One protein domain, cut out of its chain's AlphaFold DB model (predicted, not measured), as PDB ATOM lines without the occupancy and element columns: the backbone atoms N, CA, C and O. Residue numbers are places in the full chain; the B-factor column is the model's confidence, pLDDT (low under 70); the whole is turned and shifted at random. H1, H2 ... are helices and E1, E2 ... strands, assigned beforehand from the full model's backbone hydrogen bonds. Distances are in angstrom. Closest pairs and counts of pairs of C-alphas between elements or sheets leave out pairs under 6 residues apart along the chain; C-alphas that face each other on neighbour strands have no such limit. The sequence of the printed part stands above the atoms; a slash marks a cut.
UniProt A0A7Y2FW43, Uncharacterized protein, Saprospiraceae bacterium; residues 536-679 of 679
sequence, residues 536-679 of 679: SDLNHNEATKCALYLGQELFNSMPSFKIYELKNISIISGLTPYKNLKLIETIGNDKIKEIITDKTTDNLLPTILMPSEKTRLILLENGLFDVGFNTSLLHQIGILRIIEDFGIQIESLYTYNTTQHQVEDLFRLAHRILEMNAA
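What this domain is: This is residues 536 to 679 of the 679 residues of an uncharacterized protein of Saprospiraceae bacterium (UniProt A0A7Y2FW43). A twisted four-stranded sheet stands between two groups of helices: H5 runs along the strands over E3 and E4, with H2 on the same face of the sheet and touching H5, while H1 is on the other side, where it touches H3 and H4, and these two only graze the sheet. The 144 printed residues include five named helices and four named strands, in the order H1 E1 E2 H2 H3 E3 H4 E4 H5; the mixed sheet runs E1, E2, E3, E4, and the class is mixed. The whole is compact, with a radius of gyration of the C-alphas of 14.9 A and spans of 45 by 35 by 30 A.

How they stand to each other: H1, residues 540 to 557, touches H3, residues 605 to 609; their closest C-alphas, of Gly 551 and Pro 606, are 4.5 A apart. With residues 550 to 557 alone, H1 touches H4, residues 633 to 645, at a shallow tilt of 31 degrees, opposite ways; the closest C-alphas, of Leu 550 and Ile 643, are 7.4 A apart. E1, residues 562 to 565, and E2, residues 569 to 573, form an antiparallel hairpin, with N 562 and O 573 within hydrogen-bond range at 2.9 A. E3, residues 615 to 621, is parallel to E2, with N 570 and O 615 at 2.9 A, and to E4, residues 649 to 653, with N 618 and O 649 at 2.8 A. E3, H4 and E4 form a strand-helix-strand unit, two parallel neighbour strands with a helix between them in the chain, and its crossover is right-handed. H2, residues 577 to 587, touches residues 666 to 674 of H5, residues 659 to 678, at a steep tilt of 52 degrees; the closest C-alphas, of Ile 587 and Ala 670, are 5.7 A apart. H5 lies over E3 and E4 at a height over the sheet of 9.9 A. Every O i to N i+4 pair is within hydrogen-bond range in H1, H2, H3 and H4, and 15 of 16 in H5.

Where its parts are: H1 begins at C-alpha 540 (35.705, 32.467, 63.411) and is 25.2 A long; E3 is 20.0 A. H5, 29.4 A, ends at C-alpha 678 (32.625, 58.983, 68.214).

The domain as a whole: The printed part has no cut. The links H2 to H3 and E3 to H4 are long. Mean pLDDT of the printed part is 79.1; 29 residues are under 70, among them 596 to 602 and 627 to 635.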
ATOM      1  N   SER A 536      41.009  39.350  57.513       59.38
ATOM      2  CA  SER A 536      39.696  39.340  56.852       59.38
ATOM      3  C   SER A 536      39.287  37.966  56.321       59.38
ATOM      4  O   SER A 536      38.097  37.713  56.144       59.38
ATOM      5  N   ASP A 537      40.265  37.097  56.066       63.81
ATOM      6  CA  ASP A 537      40.072  35.806  55.411       63.81
ATOM      7  C   ASP A 537      39.996  34.658  56.434       63.81
ATOM      8  O   ASP A 537      39.740  33.512  56.065       63.81
ATOM      9  N   LEU A 538      40.202  34.959  57.726       66.62
ATOM     10  CA  LEU A 538      40.151  33.980  58.809       66.62
ATOM     11  C   LEU A 538      38.703  33.664  59.177       66.62
ATOM     12  O   LEU A 538      37.890  34.551  59.451       66.62
ATOM     13  N   ASN A 539      38.377  32.378  59.277       76.19
ATOM     14  CA  ASN A 539      37.098  31.970  59.848       76.19
ATOM     15  C   ASN A 539      37.070  32.208  61.374       76.19
ATOM     16  O   ASN A 539      38.099  32.396  62.022       76.19
ATOM     17  N   HIS A 540      35.881  32.170  61.982       73.56
ATOM     18  CA  HIS A 540      35.705  32.467  63.411       73.56
ATOM     19  C   HIS A 540      36.615  31.630  64.334       73.56
ATOM     20  O   HIS A 540      37.135  32.141  65.325       73.56
ATOM     21  N   ASN A 541      36.849  30.358  64.002       70.94
ATOM     22  CA  ASN A 541      37.702  29.470  64.792       70.94
ATOM     23  C   ASN A 541      39.189  29.847  64.666       70.94
ATOM     24  O   ASN A 541      39.909  29.894  65.660       70.94
ATOM     25  N   GLU A 542      39.647  30.169  63.458       65.50
ATOM     26  CA  GLU A 542      41.008  30.661  63.206       65.50
ATOM     27  C   GLU A 542      41.259  32.003  63.889       65.50
ATOM     28  O   GLU A 542      42.289  32.178  64.537       65.50
ATOM     29  N   ALA A 543      40.291  32.916  63.829       69.12
ATOM     30  CA  ALA A 543      40.371  34.192  64.521       69.12
ATOM     31  C   ALA A 543      40.383  34.020  66.052       69.12
ATOM     32  O   ALA A 543      41.104  34.739  66.742       69.12
ATOM     33  N   THR A 544      39.663  33.024  66.583       73.50
ATOM     34  CA  THR A 544      39.693  32.677  68.016       73.50
ATOM     35  C   THR A 544      41.063  32.171  68.450       73.50
ATOM     36  O   THR A 544      41.609  32.613  69.461       73.50
ATOM     37  N   LYS A 545      41.651  31.260  67.671       67.19
ATOM     38  CA  LYS A 545      42.999  30.740  67.931       67.19
ATOM     39  C   LYS A 545      44.056  31.833  67.825       67.19
ATOM     40  O   LYS A 545      44.949  31.890  68.664       67.19
ATOM     41  N   CYS A 546      43.911  32.725  66.847       71.19
ATOM     42  CA  CYS A 546      44.756  33.902  66.713       71.19
ATOM     43  C   CYS A 546      44.689  34.786  67.958       71.19
ATOM     44  O   CYS A 546      45.720  35.142  68.514       71.19
ATOM     45  N   ALA A 547      43.478  35.101  68.427       77.62
ATOM     46  CA  ALA A 547      43.278  35.934  69.605       77.62
ATOM     47  C   ALA A 547      43.885  35.298  70.868       77.62
ATOM     48  O   ALA A 547      44.517  35.997  71.657       77.62
ATOM     49  N   LEU A 548      43.764  33.973  71.034       77.44
ATOM     50  CA  LEU A 548      44.428  33.228  72.112       77.44
ATOM     51  C   LEU A 548      45.953  33.338  72.032       77.44
ATOM     52  O   LEU A 548      46.596  33.666  73.028       77.44
ATOM     53  N   TYR A 549      46.520  33.102  70.848       79.81
ATOM     54  CA  TYR A 549      47.958  33.197  70.611       79.81
ATOM     55  C   TYR A 549      48.485  34.618  70.859       79.81
ATOM     56  O   TYR A 549      49.374  34.812  71.686       79.81
ATOM     57  N   LEU A 550      47.898  35.621  70.203       78.62
ATOM     58  CA  LEU A 550      48.285  37.025  70.347       78.62
ATOM     59  C   LEU A 550      48.103  37.521  71.776       78.62
ATOM     60  O   LEU A 550      48.957  38.240  72.287       78.62
ATOM     61  N   GLY A 551      47.020  37.112  72.438       84.50
ATOM     62  CA  GLY A 551      46.791  37.435  73.837       84.50
ATOM     63  C   GLY A 551      47.890  36.879  74.737       84.50
ATOM     64  O   GLY A 551      48.312  37.560  75.668       84.50
ATOM     65  N   GLN A 552      48.403  35.679  74.455       80.94
ATOM     66  CA  GLN A 552      49.521  35.107  75.203       80.94
ATOM     67  C   GLN A 552      50.856  35.795  74.888       80.94
ATOM     68  O   GLN A 552      51.604  36.111  75.810       80.94
ATOM     69  N   GLU A 553      51.148  36.074  73.616       81.12
ATOM     70  CA  GLU A 553      52.380  36.773  73.217       81.12
ATOM     71  C   GLU A 553      52.445  38.194  73.791       81.12
ATOM     72  O   GLU A 553      53.491  38.618  74.289       81.12
ATOM     73  N   LEU A 554      51.319  38.914  73.793       82.94
ATOM     74  CA  LEU A 554      51.204  40.239  74.401       82.94
ATOM     75  C   LEU A 554      51.343  40.187  75.921       82.94
ATOM     76  O   LEU A 554      52.049  41.016  76.490       82.94
ATOM     77  N   PHE A 555      50.731  39.197  76.576       83.31
ATOM     78  CA  PHE A 555      50.885  38.989  78.016       83.31
ATOM     79  C   PHE A 555      52.351  38.745  78.397       83.31
ATOM     80  O   PHE A 555      52.853  39.330  79.356       83.31
ATOM     81  N   ASN A 556      53.055  37.926  77.612       79.00
ATOM     82  CA  ASN A 556      54.467  37.619  77.826       79.00
ATOM     83  C   ASN A 556      55.376  38.827  77.542       79.00
ATOM     84  O   ASN A 556      56.389  39.005  78.217       79.00
ATOM     85  N   SER A 557      55.029  39.641  76.541       79.94
ATOM     86  CA  SER A 557      55.852  40.773  76.091       79.94
ATOM     87  C   SER A 557      55.610  42.060  76.877       79.94
ATOM     88  O   SER A 557      56.487  42.916  76.914       79.94
ATOM     89  N   MET A 558      54.437  42.213  77.494       83.75
ATOM     90  CA  MET A 558      54.008  43.436  78.173       83.75
ATOM     91  C   MET A 558      53.316  43.112  79.508       83.75
ATOM     92  O   MET A 558      52.168  43.483  79.707       83.75
ATOM     93  N   PRO A 559      53.960  42.441  80.475       75.06
ATOM     94  CA  PRO A 559      53.268  41.893  81.651       75.06
ATOM     95  C   PRO A 559      52.643  42.937  82.598       75.06
ATOM     96  O   PRO A 559      51.925  42.570  83.525       75.06
ATOM     97  N   SER A 560      52.913  44.230  82.390       81.69
ATOM     98  CA  SER A 560      52.368  45.349  83.174       81.69
ATOM     99  C   SER A 560      51.332  46.192  82.411       81.69
ATOM    100  O   SER A 560      51.168  47.381  82.688       81.69
ATOM    101  N   PHE A 561      50.621  45.591  81.452       87.62
ATOM    102  CA  PHE A 561      49.589  46.288  80.682       87.62
ATOM    103  C   PHE A 561      48.354  46.656  81.516       87.62
ATOM    104  O   PHE A 561      47.996  45.990  82.487       87.62
ATOM    105  N   LYS A 562      47.648  47.701  81.078       89.50
ATOM    106  CA  LYS A 562      46.318  48.081  81.573       89.50
ATOM    107  C   LYS A 562      45.276  47.962  80.470       89.50
ATOM    108  O   LYS A 562      45.574  48.263  79.318       89.50
ATOM    109  N   ILE A 563      44.053  47.574  80.820       91.19
ATOM    110  CA  ILE A 563      42.931  47.520  79.876       91.19
ATOM    111  C   ILE A 563      41.910  48.602  80.223       91.19
ATOM    112  O   ILE A 563      41.391  48.637  81.343       91.19
ATOM    113  N   TYR A 564      41.566  49.421  79.231       92.31
ATOM    114  CA  TYR A 564      40.485  50.397  79.316       92.31
ATOM    115  C   TYR A 564      39.405  50.120  78.281       92.31
ATOM    116  O   TYR A 564      39.679  49.719  77.151       92.31
ATOM    117  N   GLU A 565      38.168  50.398  78.664       91.62
ATOM    118  CA  GLU A 565      36.993  50.266  77.823       91.62
ATOM    119  C   GLU A 565      36.303  51.617  77.678       91.62
ATOM    120  O   GLU A 565      35.955  52.272  78.665       91.62
ATOM    121  N   LEU A 566      36.082  52.009  76.428       91.69
ATOM    122  CA  LEU A 566      35.132  53.042  76.047       91.69
ATOM    123  C   LEU A 566      33.952  52.377  75.322       91.69
ATOM    124  O   LEU A 566      33.919  51.159  75.110       91.69
ATOM    125  N   LYS A 567      32.961  53.180  74.929       87.94
ATOM    126  CA  LYS A 567      31.743  52.696  74.266       87.94
ATOM    127  C   LYS A 567      32.068  51.830  73.037       87.94
ATOM    128  O   LYS A 567      31.602  50.692  72.971       87.94
ATOM    129  N   ASN A 568      32.919  52.338  72.143       90.06
ATOM    130  CA  ASN A 568      33.260  51.700  70.867       90.06
ATOM    131  C   ASN A 568      34.724  51.225  70.785       90.06
ATOM    132  O   ASN A 568      35.106  50.619  69.786       90.06
ATOM    133  N   ILE A 569      35.548  51.460  71.815       92.94
ATOM    134  CA  ILE A 569      36.989  51.153  71.791       92.94
ATOM    135  C   ILE A 569      37.398  50.300  72.991       92.94
ATOM    136  O   ILE A 569      37.013  50.587  74.123       92.94
ATOM    137  N   SER A 570      38.235  49.293  72.740       92.81
ATOM    138  CA  SER A 570      39.023  48.600  73.767       92.81
ATOM    139  C   SER A 570      40.494  48.992  73.640       92.81
ATOM    140  O   SER A 570      41.082  48.846  72.568       92.81
ATOM    141  N   ILE A 571      41.081  49.498  74.723       93.25
ATOM    142  CA  ILE A 571      42.459  49.991  74.768       93.25
ATOM    143  C   ILE A 571      43.299  49.060  75.639       93.25
ATOM    144  O   ILE A 571      42.987  48.866  76.812       93.25
ATOM    145  N   ILE A 572      44.390  48.538  75.086       93.00
ATOM    146  CA  ILE A 572      45.430  47.802  75.808       93.00
ATOM    147  C   ILE A 572      46.646  48.728  75.906       93.00
ATOM    148  O   ILE A 572      47.294  49.028  74.908       93.00
ATOM    149  N   SER A 573      46.943  49.228  77.100       92.19
ATOM    150  CA  SER A 573      47.977  50.237  77.321       92.19
ATOM    151  C   SER A 573      49.218  49.661  77.994       92.19
ATOM    152  O   SER A 573      49.155  49.245  79.151       92.19
ATOM    153  N   GLY A 574      50.349  49.723  77.292       89.69
ATOM    154  CA  GLY A 574      51.702  49.513  77.815       89.69
ATOM    155  C   GLY A 574      52.370  50.788  78.323       89.69
ATOM    156  O   GLY A 574      53.581  50.814  78.517       89.69
ATOM    157  N   LEU A 575      51.613  51.877  78.493       89.06
ATOM    158  CA  LEU A 575      52.169  53.131  78.988       89.06
ATOM    159  C   LEU A 575      52.584  53.010  80.461       89.06
ATOM    160  O   LEU A 575      51.977  52.293  81.259       89.06
ATOM    161  N   THR A 576      53.575  53.800  80.860       87.69
ATOM    162  CA  THR A 576      53.963  53.937  82.268       87.69
ATOM    163  C   THR A 576      52.769  54.363  83.139       87.69
ATOM    164  O   THR A 576      51.893  55.105  82.676       87.69
ATOM    165  N   PRO A 577      52.719  53.964  84.429       87.44
ATOM    166  CA  PRO A 577      51.588  54.266  85.312       87.44
ATOM    167  C   PRO A 577      51.210  55.752  85.358       87.44
ATOM    168  O   PRO A 577      50.030  56.094  85.316       87.44
ATOM    169  N   TYR A 578      52.206  56.642  85.370       87.62
ATOM    170  CA  TYR A 578      51.995  58.090  85.350       87.62
ATOM    171  C   TYR A 578      51.291  58.574  84.071       87.62
ATOM    172  O   TYR A 578      50.360  59.375  84.139       87.62
ATOM    173  N   LYS A 579      51.700  58.075  82.898       89.44
ATOM    174  CA  LYS A 579      51.106  58.478  81.614       89.44
ATOM    175  C   LYS A 579      49.715  57.902  81.422       89.44
ATOM    176  O   LYS A 579      48.843  58.586  80.902       89.44
ATOM    177  N   ASN A 580      49.496  56.687  81.916       89.69
ATOM    178  CA  ASN A 580      48.176  56.085  82.017       89.69
ATOM    179  C   ASN A 580      47.210  56.973  82.823       89.69
ATOM    180  O   ASN A 580      46.136  57.297  82.327       89.69
ATOM    181  N   LEU A 581      47.617  57.445  84.008       88.94
ATOM    182  CA  LEU A 581      46.812  58.378  84.810       88.94
ATOM    183  C   LEU A 581      46.499  59.674  84.048       88.94
ATOM    184  O   LEU A 581      45.346  60.089  83.992       88.94
ATOM    185  N   LYS A 582      47.504  60.282  83.405       87.50
ATOM    186  CA  LYS A 582      47.322  61.519  82.627       87.50
ATOM    187  C   LYS A 582      46.403  61.343  81.419       87.50
ATOM    188  O   LYS A 582      45.603  62.231  81.127       87.50
ATOM    189  N   LEU A 583      46.495  60.209  80.730       87.62
ATOM    190  CA  LEU A 583      45.617  59.874  79.612       87.62
ATOM    191  C   LEU A 583      44.159  59.777  80.075       87.62
ATOM    192  O   LEU A 583      43.279  60.375  79.459       87.62
ATOM    193  N   ILE A 584      43.918  59.079  81.189       89.12
ATOM    194  CA  ILE A 584      42.584  58.933  81.779       89.12
ATOM    195  C   ILE A 584      42.023  60.301  82.203       89.12
ATOM    196  O   ILE A 584      40.899  60.636  81.826       89.12
ATOM    197  N   GLU A 585      42.820  61.122  82.898       87.25
ATOM    198  CA  GLU A 585      42.439  62.492  83.284       87.25
ATOM    199  C   GLU A 585      42.029  63.335  82.065       87.25
ATOM    200  O   GLU A 585      41.071  64.103  82.132       87.25
ATOM    201  N   THR A 586      42.736  63.170  80.943       87.94
ATOM    202  CA  THR A 586      42.504  63.941  79.713       87.94
ATOM    203  C   THR A 586      41.246  63.493  78.966       87.94
ATOM    204  O   THR A 586      40.508  64.328  78.443       87.94
ATOM    205  N   ILE A 587      40.977  62.185  78.913       88.38
ATOM    206  CA  ILE A 587      39.762  61.635  78.285       88.38
ATOM    207  C   ILE A 587      38.518  61.926  79.148       88.38
ATOM    208  O   ILE A 587      37.417  62.125  78.621       88.38
ATOM    209  N   GLY A 588      38.714  62.018  80.466       84.00
ATOM    210  CA  GLY A 588      37.692  62.238  81.478       84.00
ATOM    211  C   GLY A 588      37.282  60.922  82.138       84.00
ATOM    212  O   GLY A 588      36.761  60.026  81.473       84.00
ATOM    213  N   ASN A 589      37.482  60.833  83.457       72.31
ATOM    214  CA  ASN A 589      37.283  59.611  84.254       72.31
ATOM    215  C   ASN A 589      35.897  58.972  84.068       72.31
ATOM    216  O   ASN A 589      35.782  57.753  84.077       72.31
ATOM    217  N   ASP A 590      34.856  59.774  83.838       71.25
ATOM    218  CA  ASP A 590      33.479  59.283  83.707       71.25
ATOM    219  C   ASP A 590      33.209  58.548  82.377       71.25
ATOM    220  O   ASP A 590      32.164  57.920  82.211       71.25
ATOM    221  N   LYS A 591      34.129  58.638  81.405       79.06
ATOM    222  CA  LYS A 591      33.979  58.067  80.053       79.06
ATOM    223  C   LYS A 591      34.794  56.796  79.821       79.06
ATOM    224  O   LYS A 591      34.563  56.123  78.817       79.06
ATOM    225  N   ILE A 592      35.741  56.491  80.707       87.94
ATOM    226  CA  ILE A 592      36.618  55.322  80.618       87.94
ATOM    227  C   ILE A 592      36.330  54.384  81.781       87.94
ATOM    228  O   ILE A 592      36.336  54.785  82.942       87.94
ATOM    229  N   LYS A 593      36.136  53.105  81.466       89.31
ATOM    230  CA  LYS A 593      36.080  52.035  82.457       89.31
ATOM    231  C   LYS A 593      37.387  51.249  82.419       89.31
ATOM    232  O   LYS A 593      37.725  50.660  81.400       89.31
ATOM    233  N   GLU A 594      38.118  51.216  83.524       88.06
ATOM    234  CA  GLU A 594      39.265  50.314  83.688       88.06
ATOM    235  C   GLU A 594      38.742  48.903  84.001       88.06
ATOM    236  O   GLU A 594      37.927  48.738  84.912       88.06
ATOM    237  N   ILE A 595      39.132  47.896  83.207       82.50
ATOM    238  CA  ILE A 595      38.520  46.558  83.296       82.50
ATOM    239  C   ILE A 595      39.117  45.715  84.430       82.50
ATOM    240  O   ILE A 595      38.345  44.964  85.006       82.50
ATOM    241  N   ILE A 596      40.414  45.837  84.758       68.88
ATOM    242  CA  ILE A 596      41.134  45.324  85.955       68.88
ATOM    243  C   ILE A 596      42.648  45.483  85.706       68.88
ATOM    244  O   ILE A 596      43.097  45.421  84.560       68.88
ATOM    245  N   THR A 597      43.425  45.686  86.776       58.22
ATOM    246  CA  THR A 597      44.812  46.171  86.710       58.22
ATOM    247  C   THR A 597      45.875  45.333  87.419       58.22
ATOM    248  O   THR A 597      47.049  45.679  87.332       58.22
ATOM    249  N   ASP A 598      45.523  44.272  88.144       47.88
ATOM    250  CA  ASP A 598      46.470  43.688  89.099       47.88
ATOM    251  C   ASP A 598      46.481  42.162  89.087       47.88
ATOM    252  O   ASP A 598      45.531  41.528  89.530       47.88
ATOM    253  N   LYS A 599      47.611  41.598  88.639       52.97
ATOM    254  CA  LYS A 599      48.188  40.297  89.041       52.97
ATOM    255  C   LYS A 599      47.249  39.084  89.150       52.97
ATOM    256  O   LYS A 599      47.569  38.137  89.870       52.97
ATOM    257  N   THR A 600      46.124  39.054  88.447       46.66
ATOM    258  CA  THR A 600      45.278  37.861  88.379       46.66
ATOM    259  C   THR A 600      45.812  36.914  87.314       46.66
ATOM    260  O   THR A 600      46.228  37.337  86.241       46.66
ATOM    261  N   THR A 601      45.787  35.620  87.615       54.06
ATOM    262  CA  THR A 601      46.218  34.492  86.770       54.06
ATOM    263  C   THR A 601      45.526  34.396  85.410       54.06
ATOM    264  O   THR A 601      45.923  33.578  84.582       54.06
ATOM    265  N   ASP A 602      44.506  35.214  85.170       66.75
ATOM    266  CA  ASP A 602      43.590  35.058  84.055       66.75
ATOM    267  C   ASP A 602      43.913  36.098  82.977       66.75
ATOM    268  O   ASP A 602      43.663  37.297  83.123       66.75
ATOM    269  N   ASN A 603      44.511  35.630  81.881       73.38
ATOM    270  CA  ASN A 603      44.821  36.449  80.718       73.38
ATOM    271  C   ASN A 603      43.521  36.835  79.987       73.38
ATOM    272  O   ASN A 603      42.936  36.014  79.284       73.38
ATOM    273  N   LEU A 604      43.071  38.085  80.150       81.56
ATOM    274  CA  LEU A 604      41.871  38.628  79.494       81.56
ATOM    275  C   LEU A 604      42.120  39.111  78.055       81.56
ATOM    276  O   LEU A 604      41.165  39.411  77.334       81.56
ATOM    277  N   LEU A 605      43.384  39.194  77.621       85.38
ATOM    278  CA  LEU A 605      43.731  39.698  76.292       85.38
ATOM    279  C   LEU A 605      43.081  38.892  75.163       85.38
ATOM    280  O   LEU A 605      42.525  39.531  74.273       85.38
ATOM    281  N   PRO A 606      43.036  37.544  75.188       83.88
ATOM    282  CA  PRO A 606      42.332  36.786  74.162       83.88
ATOM    283  C   PRO A 606      40.894  37.248  73.957       83.88
ATOM    284  O   PRO A 606      40.477  37.457  72.824       83.88
ATOM    285  N   THR A 607      40.149  37.489  75.037       83.25
ATOM    286  CA  THR A 607      38.750  37.929  74.963       83.25
ATOM    287  C   THR A 607      38.608  39.314  74.339       83.25
ATOM    288  O   THR A 607      37.660  39.553  73.599       83.25
ATOM    289  N   ILE A 608      39.551  40.218  74.601       85.19
ATOM    290  CA  ILE A 608      39.547  41.579  74.041       85.19
ATOM    291  C   ILE A 608      39.943  41.568  72.565       85.19
ATOM    292  O   ILE A 608      39.421  42.346  71.770       85.19
ATOM    293  N   LEU A 609      40.871  40.682  72.207       85.25
ATOM    294  CA  LEU A 609      41.400  40.539  70.857       85.25
ATOM    295  C   LEU A 609      40.462  39.767  69.930       85.25
ATOM    296  O   LEU A 609      40.597  39.893  68.717       85.25
ATOM    297  N   MET A 610      39.495  39.019  70.467       82.31
ATOM    298  CA  MET A 610      38.463  38.344  69.678       82.31
ATOM    299  C   MET A 610      37.765  39.301  68.704       82.31
ATOM    300  O   MET A 610      37.456  40.429  69.098       82.31
ATOM    301  N   PRO A 611      37.437  38.857  67.470       72.38
ATOM    302  CA  PRO A 611      36.622  39.631  66.540       72.38
ATOM    303  C   PRO A 611      35.347  40.167  67.208       72.38
ATOM    304  O   PRO A 611      34.566  39.422  67.793       72.38
ATOM    305  N   SER A 612      35.159  41.476  67.118       77.50
ATOM    306  CA  SER A 612      34.137  42.280  67.778       77.50
ATOM    307  C   SER A 612      33.899  43.530  66.943       77.50
ATOM    308  O   SER A 612      34.806  43.971  66.239       77.50
ATOM    309  N   GLU A 613      32.733  44.151  67.095       82.12
ATOM    310  CA  GLU A 613      32.429  45.443  66.461       82.12
ATOM    311  C   GLU A 613      33.266  46.601  67.035       82.12
ATOM    312  O   GLU A 613      33.452  47.619  66.376       82.12
ATOM    313  N   LYS A 614      33.808  46.445  68.251       87.50
ATOM    314  CA  LYS A 614      34.671  47.451  68.880       87.50
ATOM    315  C   LYS A 614      36.025  47.565  68.186       87.50
ATOM    316  O   LYS A 614      36.664  46.553  67.892       87.50
ATOM    317  N   THR A 615      36.509  48.795  68.044       89.69
ATOM    318  CA  THR A 615      37.889  49.077  67.642       89.69
ATOM    319  C   THR A 615      38.854  48.658  68.749       89.69
ATOM    320  O   THR A 615      38.610  48.909  69.930       89.69
ATOM    321  N   ARG A 616      39.966  48.024  68.372       91.25
ATOM    322  CA  ARG A 616      41.017  47.595  69.302       91.25
ATOM    323  C   ARG A 616      42.246  48.461  69.101       91.25
ATOM    324  O   ARG A 616      42.703  48.624  67.970       91.25
ATOM    325  N   LEU A 617      42.757  49.001  70.199       93.56
ATOM    326  CA  LEU A 617      43.871  49.934  70.207       93.56
ATOM    327  C   LEU A 617      44.931  49.472  71.204       93.56
ATOM    328  O   LEU A 617      44.618  49.245  72.370       93.56
ATOM    329  N   ILE A 618      46.182  49.370  70.766       93.69
ATOM    330  CA  ILE A 618      47.333  49.121  71.635       93.69
ATOM    331  C   ILE A 618      48.146  50.407  71.756       93.69
ATOM    332  O   ILE A 618      48.525  50.995  70.746       93.69
ATOM    333  N   LEU A 619      48.415  50.841  72.988       93.50
ATOM    334  CA  LEU A 619      49.239  52.017  73.275       93.50
ATOM    335  C   LEU A 619      50.615  51.586  73.766       93.50
ATOM    336  O   LEU A 619      50.708  50.876  74.765       93.50
ATOM    337  N   LEU A 620      51.670  52.053  73.106       92.00
ATOM    338  CA  LEU A 620      53.056  51.705  73.422       92.00
ATOM    339  C   LEU A 620      53.901  52.950  73.681       92.00
ATOM    340  O   LEU A 620      53.640  54.026  73.143       92.00
ATOM    341  N   GLU A 621      54.965  52.802  74.465       85.88
ATOM    342  CA  GLU A 621      55.998  53.831  74.574       85.88
ATOM    343  C   GLU A 621      57.100  53.553  73.555       85.88
ATOM    344  O   GLU A 621      57.626  52.446  73.476       85.88
ATOM    345  N   ASN A 622      57.446  54.555  72.743       82.81
ATOM    346  CA  ASN A 622      58.470  54.446  71.694       82.81
ATOM    347  C   ASN A 622      58.248  53.306  70.675       82.81
ATOM    348  O   ASN A 622      59.186  52.920  69.979       82.81
ATOM    349  N   GLY A 623      57.022  52.782  70.568       82.75
ATOM    350  CA  GLY A 623      56.665  51.707  69.639       82.75
ATOM    351  C   GLY A 623      57.208  50.328  70.007       82.75
ATOM    352  O   GLY A 623      57.334  49.483  69.126       82.75
ATOM    353  N   LEU A 624      57.541  50.095  71.279       81.44
ATOM    354  CA  LEU A 624      58.011  48.803  71.786       81.44
ATOM    355  C   LEU A 624      57.180  48.370  73.000       81.44
ATOM    356  O   LEU A 624      56.595  49.209  73.682       81.44
ATOM    357  N   PHE A 625      57.120  47.059  73.260       78.31
ATOM    358  CA  PHE A 625      56.351  46.511  74.387       78.31
ATOM    359  C   PHE A 625      57.023  46.789  75.730       78.31
ATOM    360  O   PHE A 625      56.352  47.192  76.674       78.31
ATOM    361  N   ASP A 626      58.343  46.613  75.791       70.25
ATOM    362  CA  ASP A 626      59.194  47.034  76.901       70.25
ATOM    363  C   ASP A 626      60.665  46.948  76.451       70.25
ATOM    364  O   ASP A 626      61.077  45.982  75.798       70.25
ATOM    365  N   VAL A 627      61.472  47.950  76.799       57.38
ATOM    366  CA  VAL A 627      62.919  47.972  76.516       57.38
ATOM    367  C   VAL A 627      63.680  47.052  77.493       57.38
ATOM    368  O   VAL A 627      64.827  46.694  77.231       57.38
ATOM    369  N   GLY A 628      63.053  46.644  78.606       55.84
ATOM    370  CA  GLY A 628      63.680  45.890  79.696       55.84
ATOM    371  C   GLY A 628      63.534  44.360  79.683       55.84
ATOM    372  O   GLY A 628      64.055  43.720  80.596       55.84
ATOM    373  N   PHE A 629      62.846  43.750  78.710       57.62
ATOM    374  CA  PHE A 629      62.561  42.302  78.715       57.62
ATOM    375  C   PHE A 629      63.499  41.455  77.836       57.62
ATOM    376  O   PHE A 629      64.037  41.910  76.833       57.62
ATOM    377  N   ASN A 630      63.626  40.168  78.192       51.97
ATOM    378  CA  ASN A 630      64.440  39.141  77.516       51.97
ATOM    379  C   ASN A 630      63.990  38.789  76.079       51.97
ATOM    380  O   ASN A 630      64.544  37.873  75.468       51.97
ATOM    381  N   THR A 631      62.972  39.455  75.531       59.81
ATOM    382  CA  THR A 631      62.508  39.224  74.161       59.81
ATOM    383  C   THR A 631      63.369  40.016  73.182       59.81
ATOM    384  O   THR A 631      63.609  41.210  73.350       59.81
ATOM    385  N   SER A 632      63.858  39.356  72.131       65.69
ATOM    386  CA  SER A 632      64.654  40.046  71.112       65.69
ATOM    387  C   SER A 632      63.831  41.143  70.421       65.69
ATOM    388  O   SER A 632      62.632  40.978  70.187       65.69
ATOM    389  N   LEU A 633      64.479  42.242  70.024       66.00
ATOM    390  CA  LEU A 633      63.837  43.324  69.263       66.00
ATOM    391  C   LEU A 633      63.134  42.802  67.995       66.00
ATOM    392  O   LEU A 633      62.056  43.268  67.641       66.00
ATOM    393  N   LEU A 634      63.730  41.807  67.329       62.97
ATOM    394  CA  LEU A 634      63.145  41.155  66.154       62.97
ATOM    395  C   LEU A 634      61.839  40.424  66.488       62.97
ATOM    396  O   LEU A 634      60.904  40.480  65.692       62.97
ATOM    397  N   HIS A 635      61.760  39.785  67.659       68.19
ATOM    398  CA  HIS A 635      60.534  39.143  68.141       68.19
ATOM    399  C   HIS A 635      59.435  40.175  68.389       68.19
ATOM    400  O   HIS A 635      58.323  40.011  67.898       68.19
ATOM    401  N   GLN A 636      59.766  41.285  69.058       74.88
ATOM    402  CA  GLN A 636      58.810  42.370  69.308       74.88
ATOM    403  C   GLN A 636      58.273  42.966  67.997       74.88
ATOM    404  O   GLN A 636      57.063  43.085  67.831       74.88
ATOM    405  N   ILE A 637      59.147  43.257  67.024       73.25
ATOM    406  CA  ILE A 637      58.738  43.733  65.687       73.25
ATOM    407  C   ILE A 637      57.863  42.692  64.973       73.25
ATOM    408  O   ILE A 637      56.896  43.054  64.305       73.25
ATOM    409  N   GLY A 638      58.193  41.405  65.107       72.56
ATOM    410  CA  GLY A 638      57.391  40.309  64.571       72.56
ATOM    411  C   GLY A 638      55.973  40.301  65.140       72.56
ATOM    412  O   GLY A 638      55.019  40.258  64.370       72.56
ATOM    413  N   ILE A 639      55.833  40.416  66.462       78.44
ATOM    414  CA  ILE A 639      54.530  40.482  67.137       78.44
ATOM    415  C   ILE A 639      53.741  41.721  66.688       78.44
ATOM    416  O   ILE A 639      52.564  41.591  66.359       78.44
ATOM    417  N   LEU A 640      54.375  42.900  66.629       83.12
ATOM    418  CA  LEU A 640      53.717  44.142  66.197       83.12
ATOM    419  C   LEU A 640      53.119  44.012  64.794       83.12
ATOM    420  O   LEU A 640      51.971  44.387  64.586       83.12
ATOM    421  N   ARG A 641      53.848  43.395  63.856       79.38
ATOM    422  CA  ARG A 641      53.327  43.141  62.505       79.38
ATOM    423  C   ARG A 641      52.121  42.209  62.511       79.38
ATOM    424  O   ARG A 641      51.148  42.489  61.830       79.38
ATOM    425  N   ILE A 642      52.155  41.135  63.303       75.31
ATOM    426  CA  ILE A 642      51.016  40.205  63.395       75.31
ATOM    427  C   ILE A 642      49.787  40.918  63.988       75.31
ATOM    428  O   ILE A 642      48.662  40.656  63.571       75.31
ATOM    429  N   ILE A 643      49.986  41.833  64.939       83.88
ATOM    430  CA  ILE A 643      48.918  42.653  65.529       83.88
ATOM    431  C   ILE A 643      48.303  43.594  64.487       83.88
ATOM    432  O   ILE A 643      47.076  43.650  64.377       83.88
ATOM    433  N   GLU A 644      49.133  44.296  63.712       82.69
ATOM    434  CA  GLU A 644      48.676  45.163  62.617       82.69
ATOM    435  C   GLU A 644      47.929  44.359  61.546       82.69
ATOM    436  O   GLU A 644      46.836  44.751  61.133       82.69
ATOM    437  N   ASP A 645      48.457  43.189  61.167       75.75
ATOM    438  CA  ASP A 645      47.815  42.264  60.229       75.75
ATOM    439  C   ASP A 645      46.442  41.800  60.748       75.75
ATOM    440  O   ASP A 645      45.542  41.536  59.953       75.75
ATOM    441  N   PHE A 646      46.243  41.754  62.074       74.62
ATOM    442  CA  PHE A 646      44.968  41.458  62.748       74.62
ATOM    443  C   PHE A 646      43.998  42.643  62.835       74.62
ATOM    444  O   PHE A 646      42.947  42.548  63.475       74.62
ATOM    445  N   GLY A 647      44.328  43.760  62.183       79.06
ATOM    446  CA  GLY A 647      43.500  44.963  62.156       79.06
ATOM    447  C   GLY A 647      43.436  45.684  63.503       79.06
ATOM    448  O   GLY A 647      42.541  46.501  63.723       79.06
ATOM    449  N   ILE A 648      44.354  45.375  64.421       87.44
ATOM    450  CA  ILE A 648      44.473  46.067  65.700       87.44
ATOM    451  C   ILE A 648      45.339  47.302  65.475       87.44
ATOM    452  O   ILE A 648      46.452  47.212  64.960       87.44
ATOM    453  N   GLN A 649      44.833  48.466  65.873       90.88
ATOM    454  CA  GLN A 649      45.577  49.707  65.719       90.88
ATOM    455  C   GLN A 649      46.640  49.824  66.807       90.88
ATOM    456  O   GLN A 649      46.388  49.501  67.968       90.88
ATOM    457  N   ILE A 650      47.816  50.315  66.431       91.75
ATOM    458  CA  ILE A 650      48.931  50.540  67.347       91.75
ATOM    459  C   ILE A 650      49.254  52.029  67.343       91.75
ATOM    460  O   ILE A 650      49.525  52.608  66.296       91.75
ATOM    461  N   GLU A 651      49.255  52.643  68.521       92.69
ATOM    462  CA  GLU A 651      49.648  54.036  68.708       92.69
ATOM    463  C   GLU A 651      50.830  54.121  69.660       92.69
ATOM    464  O   GLU A 651      50.881  53.457  70.697       92.69
ATOM    465  N   SER A 652      51.800  54.951  69.295       88.38
ATOM    466  CA  SER A 652      53.053  55.081  70.030       88.38
ATOM    467  C   SER A 652      53.209  56.481  70.599       88.38
ATOM    468  O   SER A 652      53.095  57.469  69.875       88.38
ATOM    469  N   LEU A 653      53.535  56.564  71.886       84.12
ATOM    470  CA  LEU A 653      53.921  57.805  72.542       84.12
ATOM    471  C   LEU A 653      55.451  57.874  72.630       84.12
ATOM    472  O   LEU A 653      56.080  57.086  73.340       84.12
ATOM    473  N   TYR A 654      56.060  58.814  71.910       77.81
ATOM    474  CA  TYR A 654      57.514  58.974  71.886       77.81
ATOM    475  C   TYR A 654      57.995  59.791  73.089       77.81
ATOM    476  O   TYR A 654      57.590  60.932  73.297       77.81
ATOM    477  N   THR A 655      58.886  59.217  73.898       64.31
ATOM    478  CA  THR A 655      59.329  59.822  75.166       64.31
ATOM    479  C   THR A 655      60.504  60.784  75.019       64.31
ATOM    480  O   THR A 655      60.853  61.460  75.980       64.31
ATOM    481  N   TYR A 656      61.112  60.857  73.834       53.41
ATOM    482  CA  TYR A 656      62.345  61.612  73.578       53.41
ATOM    483  C   TYR A 656      62.163  63.132  73.450       53.41
ATOM    484  O   TYR A 656      63.152  63.848  73.308       53.41
ATOM    485  N   ASN A 657      60.932  63.643  73.511       50.38
ATOM    486  CA  ASN A 657      60.684  65.080  73.433       50.38
ATOM    487  C   ASN A 657      60.692  65.733  74.828       50.38
ATOM    488  O   ASN A 657      60.431  65.081  75.841       50.38
ATOM    489  N   THR A 658      60.991  67.036  74.878       46.31
ATOM    490  CA  THR A 658      60.963  67.857  76.102       46.31
ATOM    491  C   THR A 658      59.642  67.686  76.867       46.31
ATOM    492  O   THR A 658      58.605  67.363  76.286       46.31
ATOM    493  N   THR A 659      59.646  67.928  78.182       58.31
ATOM    494  CA  THR A 659      58.469  67.740  79.057       58.31
ATOM    495  C   THR A 659      57.203  68.454  78.564       58.31
ATOM    496  O   THR A 659      56.105  67.956  78.795       58.31
ATOM    497  N   GLN A 660      57.331  69.576  77.843       58.72
ATOM    498  CA  GLN A 660      56.197  70.262  77.205       58.72
ATOM    499  C   GLN A 660      55.578  69.460  76.050       58.72
ATOM    500  O   GLN A 660      54.358  69.333  75.986       58.72
ATOM    501  N   HIS A 661      56.391  68.865  75.180       65.12
ATOM    502  CA  HIS A 661      55.896  68.084  74.044       65.12
ATOM    503  C   HIS A 661      55.271  66.751  74.464       65.12
ATOM    504  O   HIS A 661      54.306  66.314  73.850       65.12
ATOM    505  N   GLN A 662      55.737  66.139  75.558       70.19
ATOM    506  CA  GLN A 662      55.108  64.922  76.090       70.19
ATOM    507  C   GLN A 662      53.646  65.150  76.500       70.19
ATOM    508  O   GLN A 662      52.804  64.268  76.335       70.19
ATOM    509  N   VAL A 663      53.338  66.338  77.031       74.81
ATOM    510  CA  VAL A 663      51.971  66.722  77.394       74.81
ATOM    511  C   VAL A 663      51.127  66.940  76.136       74.81
ATOM    512  O   VAL A 663      50.012  66.431  76.060       74.81
ATOM    513  N   GLU A 664      51.663  67.628  75.124       80.94
ATOM    514  CA  GLU A 664      50.983  67.835  73.836       80.94
ATOM    515  C   GLU A 664      50.677  66.518  73.108       80.94
ATOM    516  O   GLU A 664      49.567  66.342  72.603       80.94
ATOM    517  N   ASP A 665      51.623  65.579  73.085       82.88
ATOM    518  CA  ASP A 665      51.453  64.275  72.439       82.88
ATOM    519  C   ASP A 665      50.397  63.420  73.162       82.88
ATOM    520  O   ASP A 665      49.571  62.775  72.512       82.88
ATOM    521  N   LEU A 666      50.338  63.483  74.501       85.50
ATOM    522  CA  LEU A 666      49.264  62.859  75.284       85.50
ATOM    523  C   LEU A 666      47.892  63.478  74.985       85.50
ATOM    524  O   LEU A 666      46.918  62.741  74.828       85.50
ATOM    525  N   PHE A 667      47.802  64.808  74.856       85.62
ATOM    526  CA  PHE A 667      46.553  65.481  74.475       85.62
ATOM    527  C   PHE A 667      46.090  65.082  73.072       85.62
ATOM    528  O   PHE A 667      44.905  64.816  72.869       85.62
ATOM    529  N   ARG A 668      47.013  65.002  72.107       87.81
ATOM    530  CA  ARG A 668      46.711  64.545  70.742       87.81
ATOM    531  C   ARG A 668      46.216  63.104  70.729       87.81
ATOM    532  O   ARG A 668      45.213  62.817  70.079       87.81
ATOM    533  N   LEU A 669      46.878  62.221  71.477       90.25
ATOM    534  CA  LEU A 669      46.472  60.825  71.605       90.25
ATOM    535  C   LEU A 669      45.069  60.706  72.215       90.25
ATOM    536  O   LEU A 669      44.221  59.999  71.676       90.25
ATOM    537  N   ALA A 670      44.794  61.445  73.293       90.19
ATOM    538  CA  ALA A 670      43.477  61.472  73.924       90.19
ATOM    539  C   ALA A 670      42.384  61.976  72.968       90.19
ATOM    540  O   ALA A 670      41.310  61.377  72.890       90.19
ATOM    541  N   HIS A 671      42.657  63.042  72.207       88.19
ATOM    542  CA  HIS A 671      41.724  63.575  71.211       88.19
ATOM    543  C   HIS A 671      41.400  62.536  70.135       88.19
ATOM    544  O   HIS A 671      40.234  62.306  69.830       88.19
ATOM    545  N   ARG A 672      42.421  61.848  69.619       90.81
ATOM    546  CA  ARG A 672      42.246  60.809  68.604       90.81
ATOM    547  C   ARG A 672      41.444  59.615  69.121       90.81
ATOM    548  O   ARG A 672      40.568  59.123  68.419       90.81
ATOM    549  N   ILE A 673      41.682  59.185  70.362       90.69
ATOM    550  CA  ILE A 673      40.874  58.141  71.014       90.69
ATOM    551  C   ILE A 673      39.403  58.574  71.107       90.69
ATOM    552  O   ILE A 673      38.503  57.776  70.854       90.69
ATOM    553  N   LEU A 674      39.139  59.841  71.441       89.25
ATOM    554  CA  LEU A 674      37.777  60.375  71.501       89.25
ATOM    555  C   LEU A 674      37.110  60.446  70.121       89.25
ATOM    556  O   LEU A 674      35.934  60.103  70.015       89.25
ATOM    557  N   GLU A 675      37.845  60.838  69.079       88.81
ATOM    558  CA  GLU A 675      37.365  60.829  67.688       88.81
ATOM    559  C   GLU A 675      37.017  59.414  67.225       88.81
ATOM    560  O   GLU A 675      35.924  59.185  66.712       88.81
ATOM    561  N   MET A 676      37.903  58.447  67.477       87.19
ATOM    562  CA  MET A 676      37.672  57.035  67.163       87.19
ATOM    563  C   MET A 676      36.460  56.460  67.904       87.19
ATOM    564  O   MET A 676      35.824  55.542  67.410       87.19
ATOM    565  N   ASN A 677      36.148  56.969  69.100       88.44
ATOM    566  CA  ASN A 677      35.019  56.489  69.896       88.44
ATOM    567  C   ASN A 677      33.696  57.150  69.475       88.44
ATOM    568  O   ASN A 677      32.625  56.670  69.848       88.44
ATOM    569  N   ALA A 678      33.773  58.287  68.780       86.12
ATOM    570  CA  ALA A 678      32.625  58.983  68.214       86.12
ATOM    571  C   ALA A 678      32.244  58.454  66.821       86.12
ATOM    572  O   ALA A 678      31.071  58.552  66.456       86.12
ATOM    573  N   ALA A 679      33.223  57.924  66.078       78.38
ATOM    574  CA  ALA A 679      33.010  57.104  64.887       78.38
ATOM    575  C   ALA A 679      32.342  55.766  65.252       78.38
ATOM    576  O   ALA A 679      31.540  55.300  64.412       78.38
TER     577      ALA A 679